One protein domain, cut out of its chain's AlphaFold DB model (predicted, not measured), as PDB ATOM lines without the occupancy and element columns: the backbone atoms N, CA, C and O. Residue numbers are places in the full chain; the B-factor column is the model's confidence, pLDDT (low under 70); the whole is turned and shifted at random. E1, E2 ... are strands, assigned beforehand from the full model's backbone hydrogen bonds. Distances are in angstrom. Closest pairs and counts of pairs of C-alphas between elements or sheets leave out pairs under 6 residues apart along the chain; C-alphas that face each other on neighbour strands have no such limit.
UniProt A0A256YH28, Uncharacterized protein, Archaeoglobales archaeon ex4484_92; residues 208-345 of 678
ATOM      1  N   SER A 208      -4.433  27.341  12.986       93.06
ATOM      2  CA  SER A 208      -5.350  26.255  13.346       93.06
ATOM      3  C   SER A 208      -5.262  25.838  14.810       93.06
ATOM      4  O   SER A 208      -4.174  25.761  15.386       93.06
ATOM      5  N   SER A 209      -6.400  25.441  15.374       94.75
ATOM      6  CA  SER A 209      -6.456  24.673  16.619       94.75
ATOM      7  C   SER A 209      -6.204  23.190  16.371       94.75
ATOM      8  O   SER A 209      -6.724  22.628  15.407       94.75
ATOM      9  N   ARG A 210      -5.455  22.540  17.265       93.19
ATOM     10  CA  ARG A 210      -5.218  21.092  17.228       93.19
ATOM     11  C   ARG A 210      -6.148  20.381  18.197       93.19
ATOM     12  O   ARG A 210      -6.138  20.672  19.395       93.19
ATOM     13  N   VAL A 211      -6.934  19.430  17.701       93.69
ATOM     14  CA  VAL A 211      -7.920  18.681  18.489       93.69
ATOM     15  C   VAL A 211      -7.597  17.191  18.437       93.69
ATOM     16  O   VAL A 211      -7.737  16.529  17.416       93.69
ATOM     17  N   THR A 212      -7.160  16.629  19.563       92.62
ATOM     18  CA  THR A 212      -6.745  15.221  19.654       92.62
ATOM     19  C   THR A 212      -7.680  14.423  20.555       92.62
ATOM     20  O   THR A 212      -7.782  14.692  21.753       92.62
ATOM     21  N   ILE A 213      -8.308  13.370  20.023       91.38
ATOM     22  CA  ILE A 213      -9.112  12.420  20.811       91.38
ATOM     23  C   ILE A 213      -8.171  11.457  21.552       91.38
ATOM     24  O   ILE A 213      -7.795  10.396  21.046       91.38
ATOM     25  N   ALA A 214      -7.787  11.822  22.775       89.44
ATOM     26  CA  ALA A 214      -6.829  11.090  23.601       89.44
ATOM     27  C   ALA A 214      -7.346   9.710  24.045       89.44
ATOM     28  O   ALA A 214      -6.600   8.727  24.024       89.44
ATOM     29  N   TYR A 215      -8.628   9.603  24.406       88.31
ATOM     30  CA  TYR A 215      -9.236   8.337  24.823       88.31
ATOM     31  C   TYR A 215     -10.679   8.207  24.343       88.31
ATOM     32  O   TYR A 215     -11.489   9.113  24.535       88.31
ATOM     33  N   MET A 216     -10.982   7.035  23.785       84.38
ATOM     34  CA  MET A 216     -12.323   6.579  23.445       84.38
ATOM     35  C   MET A 216     -12.348   5.041  23.474       84.38
ATOM     36  O   MET A 216     -11.393   4.424  22.984       84.38
ATOM     37  N   PRO A 217     -13.397   4.405  24.024       84.12
ATOM     38  CA  PRO A 217     -13.582   2.961  23.924       84.12
ATOM     39  C   PRO A 217     -13.742   2.515  22.465       84.12
ATOM     40  O   PRO A 217     -14.528   3.096  21.721       84.12
ATOM     41  N   SER A 218     -13.037   1.455  22.064       84.56
ATOM     42  CA  SER A 218     -13.149   0.893  20.706       84.56
ATOM     43  C   SER A 218     -14.487   0.199  20.447       84.56
ATOM     44  O   SER A 218     -14.876   0.039  19.298       84.56
ATOM     45  N   PHE A 219     -15.181  -0.215  21.507       82.44
ATOM     46  CA  PHE A 219     -16.442  -0.939  21.437       82.44
ATOM     47  C   PHE A 219     -17.477  -0.259  22.318       82.44
ATOM     48  O   PHE A 219     -17.238  -0.056  23.510       82.44
ATOM     49  N   ILE A 220     -18.616   0.084  21.727       81.00
ATOM     50  CA  ILE A 220     -19.669   0.863  22.370       81.00
ATOM     51  C   ILE A 220     -21.003   0.124  22.250       81.00
ATOM     52  O   ILE A 220     -21.297  -0.545  21.257       81.00
ATOM     53  N   ILE A 221     -21.811   0.237  23.297       75.88
ATOM     54  CA  ILE A 221     -23.215  -0.162  23.311       75.88
ATOM     55  C   ILE A 221     -24.019   1.121  23.089       75.88
ATOM     56  O   ILE A 221     -23.815   2.107  23.796       75.88
ATOM     57  N   ALA A 222     -24.883   1.147  22.076       75.81
ATOM     58  CA  ALA A 222     -25.652   2.345  21.774       75.81
ATOM     59  C   ALA A 222     -26.591   2.685  22.940       75.81
ATOM     60  O   ALA A 222     -27.223   1.796  23.514       75.81
ATOM     61  N   GLY A 223     -26.690   3.970  23.273       70.88
ATOM     62  CA  GLY A 223     -27.443   4.458  24.431       70.88
ATOM     63  C   GLY A 223     -26.650   4.527  25.737       70.88
ATOM     64  O   GLY A 223     -27.094   5.210  26.662       70.88
ATOM     65  N   ASP A 224     -25.467   3.913  25.816       78.12
ATOM     66  CA  ASP A 224     -24.616   4.041  26.997       78.12
ATOM     67  C   ASP A 224     -23.872   5.383  27.010       78.12
ATOM     68  O   ASP A 224     -23.377   5.871  25.987       78.12
ATOM     69  N   LYS A 225     -23.740   5.963  28.208       81.19
ATOM     70  CA  LYS A 225     -22.886   7.131  28.433       81.19
ATOM     71  C   LYS A 225     -21.423   6.709  28.385       81.19
ATOM     72  O   LYS A 225     -20.964   5.922  29.212       81.19
ATOM     73  N   MET A 226     -20.684   7.275  27.444       82.81
ATOM     74  CA  MET A 226     -19.274   6.995  27.214       82.81
ATOM     75  C   MET A 226     -18.436   8.227  27.524       82.81
ATOM     76  O   MET A 226     -18.794   9.348  27.164       82.81
ATOM     77  N   ARG A 227     -17.289   8.010  28.172       87.19
ATOM     78  CA  ARG A 227     -16.316   9.072  28.427       87.19
ATOM     79  C   ARG A 227     -15.358   9.197  27.247       87.19
ATOM     80  O   ARG A 227     -14.631   8.250  26.947       87.19
ATOM     81  N   VAL A 228     -15.321  10.375  26.637       89.62
ATOM     82  CA  VAL A 228     -14.366  10.748  25.588       89.62
ATOM     83  C   VAL A 228     -13.432  11.812  26.154       89.62
ATOM     84  O   VAL A 228     -13.896  12.831  26.664       89.62
ATOM     85  N   ASN A 229     -12.120  11.577  26.093       92.81
ATOM     86  CA  ASN A 229     -11.131  12.570  26.522       92.81
ATOM     87  C   ASN A 229     -10.492  13.220  25.301       92.81
ATOM     88  O   ASN A 229      -9.992  12.514  24.423       92.81
ATOM     89  N   ILE A 230     -10.470  14.547  25.280       93.44
ATOM     90  CA  ILE A 230      -9.996  15.353  24.158       93.44
ATOM     91  C   ILE A 230      -8.964  16.353  24.670       93.44
ATOM     92  O   ILE A 230      -9.174  17.006  25.690       93.44
ATOM     93  N   LYS A 231      -7.835  16.453  23.971       95.00
ATOM     94  CA  LYS A 231      -6.801  17.465  24.186       95.00
ATOM     95  C   LYS A 231      -6.950  18.533  23.106       95.00
ATOM     96  O   LYS A 231      -7.055  18.184  21.932       95.00
ATOM     97  N   VAL A 232      -6.964  19.795  23.509       94.25
ATOM     98  CA  VAL A 232      -7.069  20.957  22.622       94.25
ATOM     99  C   VAL A 232      -5.841  21.841  22.814       94.25
ATOM    100  O   VAL A 232      -5.468  22.123  23.956       94.25
ATOM    101  N   GLU A 233      -5.224  22.262  21.712       93.25
ATOM    102  CA  GLU A 233      -4.049  23.144  21.681       93.25
ATOM    103  C   GLU A 233      -4.227  24.251  20.632       93.25
ATOM    104  O   GLU A 233      -4.880  24.038  19.606       93.25
ATOM    105  N   ASN A 234      -3.612  25.414  20.865       91.06
ATOM    106  CA  ASN A 234      -3.688  26.593  20.000       91.06
ATOM    107  C   ASN A 234      -5.133  27.028  19.690       91.06
ATOM    108  O   ASN A 234      -5.508  27.232  18.531       91.06
ATOM    109  N   SER A 235      -5.976  27.114  20.720       90.12
ATOM    110  CA  SER A 235      -7.408  27.331  20.551       90.12
ATOM    111  C   SER A 235      -7.978  28.523  21.313       90.12
ATOM    112  O   SER A 235      -7.657  28.725  22.491       90.12
ATOM    113  N   PRO A 236      -8.859  29.319  20.669       90.12
ATOM    114  CA  PRO A 236      -9.638  30.325  21.370       90.12
ATOM    115  C   PRO A 236     -10.675  29.675  22.296       90.12
ATOM    116  O   PRO A 236     -10.947  28.474  22.259       90.12
ATOM    117  N   ARG A 237     -11.319  30.505  23.118       91.94
ATOM    118  CA  ARG A 237     -12.577  30.112  23.763       91.94
ATOM    119  C   ARG A 237     -13.628  29.831  22.697       91.94
ATOM    120  O   ARG A 237     -13.633  30.477  21.649       91.94
ATOM    121  N   GLY A 238     -14.525  28.894  22.972       91.50
ATOM    122  CA  GLY A 238     -15.552  28.525  22.011       91.50
ATOM    123  C   GLY A 238     -16.281  27.245  22.369       91.50
ATOM    124  O   GLY A 238     -16.446  26.907  23.540       91.50
ATOM    125  N   THR A 239     -16.722  26.538  21.338       90.44
ATOM    126  CA  THR A 239     -17.497  25.308  21.436       90.44
ATOM    127  C   THR A 239     -16.792  24.191  20.683       90.44
ATOM    128  O   THR A 239     -16.576  24.278  19.476       90.44
ATOM    129  N   LEU A 240     -16.467  23.119  21.397       90.94
ATOM    130  CA  LEU A 240     -15.982  21.873  20.827       90.94
ATOM    131  C   LEU A 240     -17.161  21.082  20.256       90.94
ATOM    132  O   LEU A 240     -18.122  20.787  20.970       90.94
ATOM    133  N   CYS A 241     -17.064  20.742  18.976       88.69
ATOM    134  CA  CYS A 241     -18.080  20.042  18.207       88.69
ATOM    135  C   CYS A 241     -17.583  18.641  17.858       88.69
ATOM    136  O   CYS A 241     -16.501  18.489  17.294       88.69
ATOM    137  N   LEU A 242     -18.374  17.618  18.181       88.12
ATOM    138  CA  LEU A 242     -18.083  16.226  17.832       88.12
ATOM    139  C   LEU A 242     -18.853  15.806  16.581       88.12
ATOM    140  O   LEU A 242     -20.076  15.939  16.542       88.12
ATOM    141  N   TRP A 243     -18.149  15.243  15.602       84.19
ATOM    142  CA  TRP A 243     -18.723  14.760  14.348       84.19
ATOM    143  C   TRP A 243     -18.435  13.267  14.177       84.19
ATOM    144  O   TRP A 243     -17.288  12.831  14.276       84.19
ATOM    145  N   VAL A 244     -19.481  12.470  13.941       83.81
ATOM    146  CA  VAL A 244     -19.374  11.027  13.687       83.81
ATOM    147  C   VAL A 244     -19.691  10.709  12.229       83.81
ATOM    148  O   VAL A 244     -20.731  11.123  11.723       83.81
ATOM    149  N   PHE A 245     -18.826   9.929  11.586       80.44
ATOM    150  CA  PHE A 245     -18.985   9.434  10.223       80.44
ATOM    151  C   PHE A 245     -19.202   7.915  10.221       80.44
ATOM    152  O   PHE A 245     -18.441   7.191  10.870       80.44
ATOM    153  N   PRO A 246     -20.220   7.396   9.517       77.25
ATOM    154  CA  PRO A 246     -20.378   5.959   9.334       77.25
ATOM    155  C   PRO A 246     -19.328   5.423   8.352       77.25
ATOM    156  O   PRO A 246     -19.226   5.909   7.230       77.25
ATOM    157  N   ILE A 247     -18.587   4.384   8.747       77.75
ATOM    158  CA  ILE A 247     -17.730   3.610   7.832       77.75
ATOM    159  C   ILE A 247     -18.541   2.447   7.256       77.75
ATOM    160  O   ILE A 247     -18.544   2.192   6.054       77.75
ATOM    161  N   LYS A 248     -19.230   1.713   8.138       75.94
ATOM    162  CA  LYS A 248     -19.997   0.522   7.779       75.94
ATOM    163  C   LYS A 248     -21.129   0.295   8.767       75.94
ATOM    164  O   LYS A 248     -20.894  -0.104   9.900       75.94
ATOM    165  N   VAL A 249     -22.366   0.477   8.320       69.38
ATOM    166  CA  VAL A 249     -23.557   0.298   9.159       69.38
ATOM    167  C   VAL A 249     -24.190  -1.065   8.885       69.38
ATOM    168  O   VAL A 249     -24.370  -1.464   7.734       69.38
ATOM    169  N   LEU A 250     -24.527  -1.803   9.940       57.50
ATOM    170  CA  LEU A 250     -25.315  -3.025   9.848       57.50
ATOM    171  C   LEU A 250     -26.797  -2.644   9.911       57.50
ATOM    172  O   LEU A 250     -27.251  -2.110  10.918       57.50
ATOM    173  N   ASN A 251     -27.534  -3.006   8.854       50.66
ATOM    174  CA  ASN A 251     -29.000  -2.998   8.761       50.66
ATOM    175  C   ASN A 251     -29.679  -1.760   8.137       50.66
ATOM    176  O   ASN A 251     -30.575  -1.171   8.729       50.66
ATOM    177  N   THR A 252     -29.359  -1.440   6.879       44.75
ATOM    178  CA  THR A 252     -30.303  -0.718   6.009       44.75
ATOM    179  C   THR A 252     -30.461  -1.478   4.698       44.75
ATOM    180  O   THR A 252     -29.571  -1.504   3.853       44.75
ATOM    181  N   SER A 253     -31.617  -2.116   4.519       38.84
ATOM    182  CA  SER A 253     -32.091  -2.726   3.269       38.84
ATOM    183  C   SER A 253     -32.426  -1.684   2.189       38.84
ATOM    184  O   SER A 253     -33.331  -1.871   1.380       38.84
ATOM    185  N   SER A 254     -31.702  -0.572   2.160       34.28
ATOM    186  CA  SER A 254     -31.947   0.534   1.254       34.28
ATOM    187  C   SER A 254     -30.630   1.202   0.892       34.28
ATOM    188  O   SER A 254     -29.830   1.486   1.782       34.28
ATOM    189  N   GLU A 255     -30.467   1.491  -0.397       31.11
ATOM    190  CA  GLU A 255     -29.444   2.315  -1.064       31.11
ATOM    191  C   GLU A 255     -29.325   3.761  -0.532       31.11
ATOM    192  O   GLU A 255     -28.916   4.669  -1.249       31.11
ATOM    193  N   TYR A 256     -29.664   4.011   0.728       34.81
ATOM    194  CA  TYR A 256     -29.427   5.286   1.375       34.81
ATOM    195  C   TYR A 256     -28.162   5.150   2.210       34.81
ATOM    196  O   TYR A 256     -28.166   4.541   3.279       34.81
ATOM    197  N   ASN A 257     -27.079   5.757   1.716       33.12
ATOM    198  CA  ASN A 257     -26.110   6.399   2.592       33.12
ATOM    199  C   ASN A 257     -26.926   7.302   3.520       33.12
ATOM    200  O   ASN A 257     -27.275   8.421   3.146       33.12
ATOM    201  N   TYR A 258     -27.324   6.796   4.687       37.38
ATOM    202  CA  TYR A 258     -27.835   7.659   5.731       37.38
ATOM    203  C   TYR A 258     -26.669   8.578   6.070       37.38
ATOM    204  O   TYR A 258     -25.727   8.188   6.761       37.38
ATOM    205  N   VAL A 259     -26.735   9.804   5.556       37.31
ATOM    206  CA  VAL A 259     -26.183  10.955   6.251       37.31
ATOM    207  C   VAL A 259     -26.946  10.963   7.571       37.31
ATOM    208  O   VAL A 259     -28.040  11.508   7.672       37.31
ATOM    209  N   LEU A 260     -26.444  10.209   8.551       43.25
ATOM    210  CA  LEU A 260     -26.786  10.435   9.941       43.25
ATOM    211  C   LEU A 260     -26.413  11.893  10.149       43.25
ATOM    212  O   LEU A 260     -25.223  12.208  10.166       43.25
ATOM    213  N   GLU A 261     -27.409  12.782  10.185       40.06
ATOM    214  CA  GLU A 261     -27.156  14.161  10.566       40.06
ATOM    215  C   GLU A 261     -26.432  14.079  11.910       40.06
ATOM    216  O   GLU A 261     -26.981  13.515  12.866       40.06
ATOM    217  N   PRO A 262     -25.163  14.514  11.987       46.91
ATOM    218  CA  PRO A 262     -24.471  14.544  13.255       46.91
ATOM    219  C   PRO A 262     -25.317  15.454  14.138       46.91
ATOM    220  O   PRO A 262     -25.429  16.634  13.844       46.91
ATOM    221  N   THR A 263     -25.955  14.950  15.193       47.56
ATOM    222  CA  THR A 263     -26.341  15.831  16.300       47.56
ATOM    223  C   THR A 263     -25.035  16.180  16.985       47.56
ATOM    224  O   THR A 263     -24.518  15.327  17.720       47.56
ATOM    225  N   PRO A 264     -24.431  17.349  16.713       55.81
ATOM    226  CA  PRO A 264     -23.104  17.621  17.210       55.81
ATOM    227  C   PRO A 264     -23.269  17.803  18.711       55.81
ATOM    228  O   PRO A 264     -24.122  18.557  19.182       55.81
ATOM    229  N   ALA A 265     -22.510  17.041  19.485       64.25
ATOM    230  CA  ALA A 265     -22.448  17.296  20.907       64.25
ATOM    231  C   ALA A 265     -21.571  18.540  21.086       64.25
ATOM    232  O   ALA A 265     -20.395  18.528  20.715       64.25
ATOM    233  N   TYR A 266     -22.183  19.614  21.581       77.19
ATOM    234  CA  TYR A 266     -21.552  20.915  21.761       77.19
ATOM    235  C   TYR A 266     -21.096  21.068  23.202       77.19
ATOM    236  O   TYR A 266     -21.911  21.021  24.128       77.19
ATOM    237  N   PHE A 267     -19.800  21.282  23.395       83.62
ATOM    238  CA  PHE A 267     -19.228  21.469  24.721       83.62
ATOM    239  C   PHE A 267     -18.465  22.790  24.783       83.62
ATOM    240  O   PHE A 267     -17.555  22.989  23.978       83.62
ATOM    241  N   PRO A 268     -18.802  23.697  25.714       88.31
ATOM    242  CA  PRO A 268     -18.053  24.933  25.867       88.31
ATOM    243  C   PRO A 268     -16.626  24.626  26.332       88.31
ATOM    244  O   PRO A 268     -16.416  23.811  27.234       88.31
ATOM    245  N   ILE A 269     -15.653  25.302  25.731       90.88
ATOM    246  CA  ILE A 269     -14.231  25.197  26.056       90.88
ATOM    247  C   ILE A 269     -13.655  26.576  26.381       90.88
ATOM    248  O   ILE A 269     -14.041  27.595  25.806       90.88
ATOM    249  N   SER A 270     -12.704  26.611  27.311       90.38
ATOM    250  CA  SER A 270     -12.038  27.841  27.756       90.38
ATOM    251  C   SER A 270     -10.758  28.172  26.974       90.38
ATOM    252  O   SER A 270     -10.075  29.132  27.335       90.38
ATOM    253  N   GLY A 271     -10.442  27.392  25.937       91.31
ATOM    254  CA  GLY A 271      -9.196  27.432  25.165       91.31
ATOM    255  C   GLY A 271      -8.403  26.133  25.316       91.31
ATOM    256  O   GLY A 271      -8.990  25.050  25.400       91.31
ATOM    257  N   ASP A 272      -7.081  26.233  25.391       94.12
ATOM    258  CA  ASP A 272      -6.189  25.076  25.514       94.12
ATOM    259  C   ASP A 272      -6.437  24.264  26.792       94.12
ATOM    260  O   ASP A 272      -6.664  24.809  27.876       94.12
ATOM    261  N   GLY A 273      -6.371  22.936  26.678       93.81
ATOM    262  CA  GLY A 273      -6.526  22.052  27.828       93.81
ATOM    263  C   GLY A 273      -6.963  20.630  27.503       93.81
ATOM    264  O   GLY A 273      -7.048  20.206  26.351       93.81
ATOM    265  N   TYR A 274      -7.245  19.882  28.571       94.12
ATOM    266  CA  TYR A 274      -7.791  18.530  28.513       94.12
ATOM    267  C   TYR A 274      -9.249  18.538  28.967       94.12
ATOM    268  O   TYR A 274      -9.556  18.910  30.099       94.12
ATOM    269  N   TYR A 275     -10.132  18.067  28.097       91.88
ATOM    270  CA  TYR A 275     -11.572  18.022  28.304       91.88
ATOM    271  C   TYR A 275     -12.037  16.569  28.394       91.88
ATOM    272  O   TYR A 275     -11.651  15.730  27.580       91.88
ATOM    273  N   SER A 276     -12.863  16.260  29.393       90.62
ATOM    274  CA  SER A 276     -13.473  14.939  29.566       90.62
ATOM    275  C   SER A 276     -14.983  15.072  29.429       90.62
ATOM    276  O   SER A 276     -15.617  15.791  30.200       90.62
ATOM    277  N   LEU A 277     -15.536  14.415  28.417       88.06
ATOM    278  CA  LEU A 277     -16.910  14.599  27.967       88.06
ATOM    279  C   LEU A 277     -17.681  13.297  28.145       88.06
ATOM    280  O   LEU A 277     -17.173  12.226  27.810       88.06
ATOM    281  N   GLU A 278     -18.915  13.385  28.635       85.62
ATOM    282  CA  GLU A 278     -19.852  12.262  28.623       85.62
ATOM    283  C   GLU A 278     -20.773  12.387  27.411       85.62
ATOM    284  O   GLU A 278     -21.594  13.300  27.328       85.62
ATOM    285  N   VAL A 279     -20.628  11.462  26.465       83.69
ATOM    286  CA  VAL A 279     -21.359  11.447  25.194       83.69
ATOM    287  C   VAL A 279     -22.149  10.150  25.098       83.69
ATOM    288  O   VAL A 279     -21.694   9.100  25.545       83.69
ATOM    289  N   THR A 280     -23.351  10.214  24.531       82.38
ATOM    290  CA  THR A 280     -24.176   9.032  24.258       82.38
ATOM    291  C   THR A 280     -24.334   8.886  22.753       82.38
ATOM    292  O   THR A 280     -24.797   9.815  22.096       82.38
ATOM    293  N   PHE A 281     -23.952   7.733  22.207       79.31
ATOM    294  CA  PHE A 281     -24.084   7.442  20.781       79.31
ATOM    295  C   PHE A 281     -25.293   6.533  20.552       79.31
ATOM    296  O   PHE A 281     -25.339   5.426  21.079       79.31
ATOM    297  N   ASN A 282     -26.264   6.995  19.764       75.75
ATOM    298  CA  ASN A 282     -27.508   6.274  19.467       75.75
ATOM    299  C   ASN A 282     -27.563   5.828  18.001       75.75
ATOM    300  O   ASN A 282     -28.578   6.001  17.332       75.75
ATOM    301  N   PHE A 283     -26.463   5.285  17.485       75.38
ATOM    302  CA  PHE A 283     -26.401   4.815  16.101       75.38
ATOM    303  C   PHE A 283     -26.660   3.297  16.012       75.38
ATOM    304  O   PHE A 283     -26.549   2.587  17.023       75.38
ATOM    305  N   PRO A 284     -27.041   2.775  14.830       72.00
ATOM    306  CA  PRO A 284     -27.140   1.337  14.604       72.00
ATOM    307  C   PRO A 284     -25.797   0.618  14.823       72.00
ATOM    308  O   PRO A 284     -24.740   1.256  14.788       72.00
ATOM    309  N   PRO A 285     -25.793  -0.712  15.017       74.94
ATOM    310  CA  PRO A 285     -24.551  -1.474  15.073       74.94
ATOM    311  C   PRO A 285     -23.717  -1.273  13.802       74.94
ATOM    312  O   PRO A 285     -24.258  -1.230  12.698       74.94
ATOM    313  N   GLY A 286     -22.403  -1.137  13.935       79.62
ATOM    314  CA  GLY A 286     -21.536  -0.794  12.809       79.62
ATOM    315  C   GLY A 286     -20.219  -0.156  13.222       79.62
ATOM    316  O   GLY A 286     -19.983   0.085  14.405       79.62
ATOM    317  N   ASP A 287     -19.383   0.125  12.232       81.44
ATOM    318  CA  ASP A 287     -18.101   0.804  12.375       81.44
ATOM    319  C   ASP A 287     -18.249   2.285  12.018       81.44
ATOM    320  O   ASP A 287     -18.833   2.639  10.987       81.44
ATOM    321  N   TYR A 288     -17.703   3.146  12.873       85.62
ATOM    322  CA  TYR A 288     -17.827   4.599  12.809       85.62
ATOM    323  C   TYR A 288     -16.478   5.270  13.081       85.62
ATOM    324  O   TYR A 288     -15.624   4.712  13.770       85.62
ATOM    325  N   GLN A 289     -16.300   6.490  12.584       87.81
ATOM    326  CA  GLN A 289     -15.188   7.382  12.913       87.81
ATOM    327  C   GLN A 289     -15.707   8.605  13.658       87.81
ATOM    328  O   GLN A 289     -16.654   9.246  13.216       87.81
ATOM    329  N   LEU A 290     -15.080   8.937  14.783       88.56
ATOM    330  CA  LEU A 290     -15.314  10.176  15.517       88.56
ATOM    331  C   LEU A 290     -14.195  11.169  15.201       88.56
ATOM    332  O   LEU A 290     -13.021  10.825  15.294       88.56
ATOM    333  N   THR A 291     -14.551  12.410  14.903       89.12
ATOM    334  CA  THR A 291     -13.626  13.543  14.804       89.12
ATOM    335  C   THR A 291     -14.213  14.756  15.524       89.12
ATOM    336  O   THR A 291     -15.364  14.726  15.970       89.12
ATOM    337  N   ALA A 292     -13.417  15.806  15.702       90.44
ATOM    338  CA  ALA A 292     -13.828  16.987  16.441       90.44
ATOM    339  C   ALA A 292     -13.236  18.272  15.851       90.44
ATOM    340  O   ALA A 292     -12.148  18.262  15.288       90.44
ATOM    341  N   PHE A 293     -13.949  19.385  16.001       91.31
ATOM    342  CA  PHE A 293     -13.510  20.713  15.561       91.31
ATOM    343  C   PHE A 293     -14.066  21.796  16.490       91.31
ATOM    344  O   PHE A 293     -14.897  21.509  17.356       91.31
ATOM    345  N   ILE A 294     -13.589  23.032  16.348       92.06
ATOM    346  CA  ILE A 294     -13.912  24.127  17.264       92.06
ATOM    347  C   ILE A 294     -14.632  25.245  16.520       92.06
ATOM    348  O   ILE A 294     -14.244  25.642  15.428       92.06
ATOM    349  N   ILE A 295     -15.683  25.766  17.148       90.75
ATOM    350  CA  ILE A 295     -16.375  26.985  16.733       90.75
ATOM    351  C   ILE A 295     -16.047  28.072  17.766       90.75
ATOM    352  O   ILE A 295     -16.378  27.881  18.940       90.75
ATOM    353  N   PRO A 296     -15.390  29.180  17.380       91.75
ATOM    354  CA  PRO A 296     -15.050  30.273  18.291       91.75
ATOM    355  C   PRO A 296     -16.242  30.839  19.077       91.75
ATOM    356  O   PRO A 296     -17.392  30.807  18.637       91.75
ATOM    357  N   GLU A 297     -15.966  31.370  20.267       90.69
ATOM    358  CA  GLU A 297     -16.970  32.018  21.114       90.69
ATOM    359  C   GLU A 297     -17.623  33.199  20.380       90.69
ATOM    360  O   GLU A 297     -16.944  34.027  19.780       90.69
ATOM    361  N   GLY A 298     -18.955  33.269  20.433       85.19
ATOM    362  CA  GLY A 298     -19.743  34.282  19.722       85.19
ATOM    363  C   GLY A 298     -20.203  33.865  18.322       85.19
ATOM    364  O   GLY A 298     -21.082  34.522  17.772       85.19
ATOM    365  N   TRP A 299     -19.693  32.762  17.765       88.81
ATOM    366  CA  TRP A 299     -20.134  32.259  16.462       88.81
ATOM    367  C   TRP A 299     -21.318  31.298  16.599       88.81
ATOM    368  O   TRP A 299     -21.321  30.395  17.440       88.81
ATOM    369  N   TYR A 300     -22.325  31.468  15.742       82.38
ATOM    370  CA  TYR A 300     -23.490  30.585  15.669       82.38
ATOM    371  C   TYR A 300     -23.334  29.576  14.530       82.38
ATOM    372  O   TYR A 300     -22.973  29.942  13.412       82.38
ATOM    373  N   ILE A 301     -23.668  28.305  14.785       76.44
ATOM    374  CA  ILE A 301     -23.546  27.224  13.790       76.44
ATOM    375  C   ILE A 301     -24.335  27.515  12.504       76.44
ATOM    376  O   ILE A 301     -23.831  27.278  11.416       76.44
ATOM    377  N   ASN A 302     -25.535  28.097  12.614       80.50
ATOM    378  CA  ASN A 302     -26.380  28.408  11.453       80.50
ATOM    379  C   ASN A 302     -25.753  29.466  10.526       80.50
ATOM    380  O   ASN A 302     -26.033  29.485   9.326       80.50
ATOM    381  N   ASP A 303     -24.882  30.313  11.078       83.56
ATOM    382  CA  ASP A 303     -24.180  31.377  10.360       83.56
ATOM    383  C   ASP A 303     -22.746  30.974   9.981       83.56
ATOM    384  O   ASP A 303     -22.011  31.769   9.391       83.56
ATOM    385  N   THR A 304     -22.353  29.732  10.278       85.62
ATOM    386  CA  THR A 304     -21.014  29.196  10.021       85.62
ATOM    387  C   THR A 304     -21.073  28.139   8.918       85.62
ATOM    388  O   THR A 304     -21.722  27.106   9.065       85.62
ATOM    389  N   ASN A 305     -20.391  28.377   7.799       86.12
ATOM    390  CA  ASN A 305     -20.145  27.342   6.794       86.12
ATOM    391  C   ASN A 305     -18.959  26.483   7.232       86.12
ATOM    392  O   ASN A 305     -17.951  27.029   7.672       86.12
ATOM    393  N   ILE A 306     -19.075  25.164   7.084       85.19
ATOM    394  CA  ILE A 306     -18.006  24.229   7.436       85.19
ATOM    395  C   ILE A 306     -17.581  23.473   6.179       85.19
ATOM    396  O   ILE A 306     -18.407  22.802   5.561       85.19
ATOM    397  N   ALA A 307     -16.305  23.577   5.823       84.38
ATOM    398  CA  ALA A 307     -15.661  22.743   4.815       84.38
ATOM    399  C   ALA A 307     -14.656  21.797   5.486       84.38
ATOM    400  O   ALA A 307     -14.076  22.126   6.521       84.38
ATOM    401  N   GLN A 308     -14.480  20.606   4.913       84.88
ATOM    402  CA  GLN A 308     -13.562  19.588   5.419       84.88
ATOM    403  C   GLN A 308     -12.609  19.158   4.303       84.88
ATOM    404  O   GLN A 308     -13.049  18.819   3.208       84.88
ATOM    405  N   TYR A 309     -11.319  19.126   4.616       82.25
ATOM    406  CA  TYR A 309     -10.256  18.605   3.762       82.25
ATOM    407  C   TYR A 309      -9.756  17.284   4.363       82.25
ATOM    408  O   TYR A 309      -9.482  17.228   5.567       82.25
ATOM    409  N   THR A 310      -9.697  16.213   3.558       66.75
ATOM    410  CA  THR A 310      -9.510  14.826   4.046       66.75
ATOM    411  C   THR A 310      -8.524  13.977   3.234       66.75
ATOM    412  O   THR A 310      -8.740  12.777   3.104       66.75
ATOM    413  N   ASP A 311      -7.460  14.551   2.678       62.38
ATOM    414  CA  ASP A 311      -6.509  13.805   1.834       62.38
ATOM    415  C   ASP A 311      -5.059  14.144   2.210       62.38
ATOM    416  O   ASP A 311      -4.401  14.967   1.582       62.38
ATOM    417  N   PHE A 312      -4.591  13.561   3.316       63.72
ATOM    418  CA  PHE A 312      -3.224  13.712   3.828       63.72
ATOM    419  C   PHE A 312      -2.692  12.327   4.228       63.72
ATOM    420  O   PHE A 312      -3.479  11.492   4.678       63.72
ATOM    421  N   GLU A 313      -1.375  12.080   4.148       59.56
ATOM    422  CA  GLU A 313      -0.770  10.760   4.445       59.56
ATOM    423  C   GLU A 313      -1.128  10.178   5.830       59.56
ATOM    424  O   GLU A 313      -1.049   8.968   6.037       59.56
ATOM    425  N   GLU A 314      -1.533  11.019   6.787       63.81
ATOM    426  CA  GLU A 314      -1.844  10.620   8.164       63.81
ATOM    427  C   GLU A 314      -3.346  10.481   8.501       63.81
ATOM    428  O   GLU A 314      -3.691  10.391   9.689       63.81
ATOM    429  N   ASP A 315      -4.239  10.456   7.502       74.88
ATOM    430  CA  ASP A 315      -5.706  10.409   7.685       74.88
ATOM    431  C   ASP A 315      -6.233  11.556   8.579       74.88
ATOM    432  O   ASP A 315      -7.154  11.385   9.379       74.88
ATOM    433  N   ILE A 316      -5.630  12.746   8.507       83.19
ATOM    434  CA  ILE A 316      -6.042  13.910   9.310       83.19
ATOM    435  C   ILE A 316      -7.221  14.619   8.635       83.19
ATOM    436  O   ILE A 316      -7.309  14.702   7.417       83.19
ATOM    437  N   SER A 317      -8.161  15.137   9.425       87.31
ATOM    438  CA  SER A 317      -9.223  16.015   8.930       87.31
ATOM    439  C   SER A 317      -8.931  17.457   9.316       87.31
ATOM    440  O   SER A 317      -8.775  17.751  10.504       87.31
ATOM    441  N   VAL A 318      -8.909  18.352   8.331       89.06
ATOM    442  CA  VAL A 318      -8.824  19.801   8.552       89.06
ATOM    443  C   VAL A 318     -10.184  20.419   8.261       89.06
ATOM    444  O   VAL A 318     -10.750  20.221   7.190       89.06
ATOM    445  N   PHE A 319     -10.711  21.152   9.232       89.94
ATOM    446  CA  PHE A 319     -11.996  21.832   9.178       89.94
ATOM    447  C   PHE A 319     -11.782  23.330   9.021       89.94
ATOM    448  O   PHE A 319     -11.108  23.953   9.845       89.94
ATOM    449  N   GLU A 320     -12.404  23.907   8.003       90.75
ATOM    450  CA  GLU A 320     -12.526  25.346   7.807       90.75
ATOM    451  C   GLU A 320     -13.920  25.792   8.245       90.75
ATOM    452  O   GLU A 320     -14.924  25.369   7.676       90.75
ATOM    453  N   CYS A 321     -13.986  26.641   9.267       90.19
ATOM    454  CA  CYS A 321     -15.215  27.255   9.753       90.19
ATOM    455  C   CYS A 321     -15.252  28.720   9.305       90.19
ATOM    456  O   CYS A 321     -14.497  29.538   9.827       90.19
ATOM    457  N   TYR A 322     -16.132  29.063   8.367       90.50
ATOM    458  CA  TYR A 322     -16.324  30.427   7.869       90.50
ATOM    459  C   TYR A 322     -17.593  31.057   8.449       90.50
ATOM    460  O   TYR A 322     -18.706  30.622   8.142       90.50
ATOM    461  N   ASN A 323     -17.443  32.108   9.256       90.19
ATOM    462  CA  ASN A 323     -18.557  32.890   9.784       90.19
ATOM    463  C   ASN A 323     -19.017  33.929   8.750       90.19
ATOM    464  O   ASN A 323     -18.318  34.907   8.477       90.19
ATOM    465  N   LYS A 324     -20.236  33.756   8.223       85.25
ATOM    466  CA  LYS A 324     -20.834  34.637   7.204       85.25
ATOM    467  C   LYS A 324     -21.089  36.058   7.698       85.25
ATOM    468  O   LYS A 324     -21.077  36.989   6.900       85.25
ATOM    469  N   SER A 325     -21.385  36.215   8.986       84.75
ATOM    470  CA  SER A 325     -21.785  37.499   9.569       84.75
ATOM    471  C   SER A 325     -20.587  38.405   9.853       84.75
ATOM    472  O   SER A 325     -20.656  39.611   9.629       84.75
ATOM    473  N   GLU A 326     -19.474  37.813  10.287       84.88
ATOM    474  CA  GLU A 326     -18.244  38.532  10.631       84.88
ATOM    475  C   GLU A 326     -17.201  38.510   9.506       84.88
ATOM    476  O   GLU A 326     -16.236  39.268   9.556       84.88
ATOM    477  N   ASN A 327     -17.401  37.676   8.476       86.75
ATOM    478  CA  ASN A 327     -16.443  37.432   7.397       86.75
ATOM    479  C   ASN A 327     -15.063  36.984   7.925       86.75
ATOM    480  O   ASN A 327     -14.021  37.480   7.495       86.75
ATOM    481  N   LEU A 328     -15.075  36.058   8.886       89.38
ATOM    482  CA  LEU A 328     -13.888  35.506   9.541       89.38
ATOM    483  C   LEU A 328     -13.823  33.989   9.355       89.38
ATOM    484  O   LEU A 328     -14.855  33.324   9.264       89.38
ATOM    485  N   ILE A 329     -12.602  33.447   9.333       90.44
ATOM    486  CA  ILE A 329     -12.337  32.012   9.185       90.44
ATOM    487  C   ILE A 329     -11.575  31.501  10.408       90.44
ATOM    488  O   ILE A 329     -10.650  32.154  10.894       90.44
ATOM    489  N   HIS A 330     -11.960  30.326  10.896       92.38
ATOM    490  CA  HIS A 330     -11.232  29.577  11.908       92.38
ATOM    491  C   HIS A 330     -10.945  28.160  11.414       92.38
ATOM    492  O   HIS A 330     -11.826  27.503  10.861       92.38
ATOM    493  N   TYR A 331      -9.726  27.684  11.657       93.50
ATOM    494  CA  TYR A 331      -9.288  26.355  11.250       93.50
ATOM    495  C   TYR A 331      -9.123  25.435  12.458       93.50
ATOM    496  O   TYR A 331      -8.587  25.830  13.493       93.50
ATOM    497  N   SER A 332      -9.536  24.181  12.319       93.38
ATOM    498  CA  SER A 332      -9.307  23.127  13.310       93.38
ATOM    499  C   SER A 332      -8.801  21.873  12.617       93.38
ATOM    500  O   SER A 332      -9.394  21.452  11.632       93.38
ATOM    501  N   ASN A 333      -7.758  21.239  13.141       92.31
ATOM    502  CA  ASN A 333      -7.339  19.917  12.687       92.31
ATOM    503  C   ASN A 333      -7.638  18.854  13.747       92.31
ATOM    504  O   ASN A 333      -7.614  19.116  14.952       92.31
ATOM    505  N   SER A 334      -7.983  17.656  13.284       90.62
ATOM    506  CA  SER A 334      -8.302  16.527  14.147       90.62
ATOM    507  C   SER A 334      -7.968  15.209  13.476       90.62
ATOM    508  O   SER A 334      -8.294  14.984  12.310       90.62
ATOM    509  N   LYS A 335      -7.362  14.309  14.252       88.75
ATOM    510  CA  LYS A 335      -7.131  12.926  13.841       88.75
ATOM    511  C   LYS A 335      -8.368  12.080  14.181       88.75
ATOM    512  O   LYS A 335      -8.671  11.932  15.372       88.75
ATOM    513  N   PRO A 336      -9.081  11.521  13.185       87.06
ATOM    514  CA  PRO A 336     -10.254  10.692  13.415       87.06
ATOM    515  C   PRO A 336      -9.921   9.452  14.246       87.06
ATOM    516  O   PRO A 336      -8.834   8.877  14.151       87.06
ATOM    517  N   ARG A 337     -10.881   9.001  15.053       89.44
ATOM    518  CA  ARG A 337     -10.758   7.788  15.864       89.44
ATOM    519  C   ARG A 337     -11.900   6.827  15.584       89.44
ATOM    520  O   ARG A 337     -13.066   7.162  15.780       89.44
ATOM    521  N   SER A 338     -11.551   5.622  15.148       89.62
ATOM    522  CA  SER A 338     -12.526   4.582  14.826       89.62
ATOM    523  C   SER A 338     -13.067   3.888  16.077       89.62
ATOM    524  O   SER A 338     -12.331   3.632  17.035       89.62
ATOM    525  N   PHE A 339     -14.348   3.538  16.042       87.25
ATOM    526  CA  PHE A 339     -15.030   2.753  17.064       87.25
ATOM    527  C   PHE A 339     -16.154   1.912  16.449       87.25
ATOM    528  O   PHE A 339     -16.691   2.242  15.392       87.25
ATOM    529  N   THR A 340     -16.533   0.839  17.135       84.69
ATOM    530  CA  THR A 340     -17.593  -0.072  16.702       84.69
ATOM    531  C   THR A 340     -18.739  -0.048  17.700       84.69
ATOM    532  O   THR A 340     -18.546  -0.255  18.901       84.69
ATOM    533  N   ILE A 341     -19.958   0.142  17.208       80.75
ATOM    534  CA  ILE A 341     -21.172  -0.089  17.985       80.75
ATOM    535  C   ILE A 341     -21.562  -1.552  17.822       80.75
ATOM    536  O   ILE A 341     -21.891  -2.004  16.727       80.75
ATOM    537  N   ILE A 342     -21.511  -2.306  18.919       73.19
ATOM    538  CA  ILE A 342     -21.796  -3.750  18.917       73.19
ATOM    539  C   ILE A 342     -23.303  -4.008  18.988       73.19
ATOM    540  O   ILE A 342     -23.806  -4.986  18.437       73.19
ATOM    541  N   PHE A 343     -24.028  -3.149  19.700       61.34
ATOM    542  CA  PHE A 343     -25.425  -3.364  20.049       61.34
ATOM    543  C   PHE A 343     -26.180  -2.043  20.050       61.34
ATOM    544  O   PHE A 343     -25.645  -1.047  20.527       61.34
ATOM    545  N   SER A 344     -27.425  -2.049  19.572       61.78
ATOM    546  CA  SER A 344     -28.323  -0.908  19.710       61.78
ATOM    547  C   SER A 344     -29.732  -1.374  20.089       61.78
ATOM    548  O   SER A 344     -30.357  -2.076  19.292       61.78
ATOM    549  N   PRO A 345     -30.251  -1.000  21.277       55.50
ATOM    550  CA  PRO A 345     -31.567  -1.443  21.740       55.50
ATOM    551  C   PRO A 345     -32.710  -0.930  20.854       55.50
ATOM    552  O   PRO A 345     -33.716  -1.610  20.693       55.50
TER     553      PRO A 345
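What this domain is: This is residues 208 to 345 of the 678 residues of an uncharacterized protein of Archaeoglobales archaeon ex4484_92 (UniProt A0A256YH28). Two strongly twisted sheets make a flattened, barrel-like body, only loosely closed: E6, E3 and E1 of one sheet form one wall, and E7, E4 and E5 of the other form the opposite wall. Past E1 the first sheet goes on into the meander E10, E9, E8, while the second sheet goes on past E7 to E11 and E2 at the far end of the body. The printed part has 138 residues and no named helix; its eleven strands, E1 to E11 in order along the chain, hold 84 residues, and the class is all strand. Both sheets are mixed: E6, E3, E1, E10, E9, E8 and E2, E11, E7, E4, E5. The whole is compact, with a radius of gyration of the C-alphas of 15.2 A and spans of 44 by 32 by 30 A.

How they stand to each other: In the larger sheet E1, residues 208 to 215, is antiparallel to E3, residues 225 to 233, with N 212 and O 231 at 2.8 A. E3 is antiparallel to edge strand E6, residues 273 to 280, with N 228 and O 277 at 2.9 A. E1 is parallel to E10, residues 328 to 335, with N 211 and O 333 at 2.8 A. E10, E9, residues 317 to 323, and edge strand E8, residues 304 to 309, belong to a meander, each strand the antiparallel neighbour of the one before; N 319 and O 332 are 2.8 A apart, N 307 and O 320 2.9 A. E10 runs on into E11, residues 337 to 343, at 67 degrees. The second sheet is curled like part of a barrel. There E11 is parallel to E2, residues 219 to 221, with N 220 and O 340 at 2.8 A, and antiparallel to E7, residues 286 to 296, with N 288 and O 339 at 2.9 A. E7 is antiparallel to E4, residues 238 to 249, with N 243 and O 291 at 2.9 A. E4 and E5, residues 265 to 269, form a hairpin, with N 240 and O 267 at 2.8 A. Between the sheets, the closest C-alphas of E7 and E10 are those of Phe 293 and Ser 332, 5.3 A; of E1 and E7, Val 211 and Ala 292, 6.5 A; of E5 and E6, Ala 265 and Val 279, 7.3 A. E4 and E6 are apart.

Where its parts are: E1 begins at C-alpha 208, (-5.350, 26.255, 13.346), and E11 ends at C-alpha 343, (-25.425, -3.364, 20.049). E7 measures 32.2 A, E4 32.0 A, E3 25.6 A and E10 24.0 A.

The domain as a whole: The C-alphas farthest apart, of Ser 253 and Glu 326, are 44.1 A apart. The printed part has no cut. The link from E4 to E5, residues 250 to 264, is long. pLDDT is under 70 at residues 249 to 265, 310 to 314 and 343 to 345.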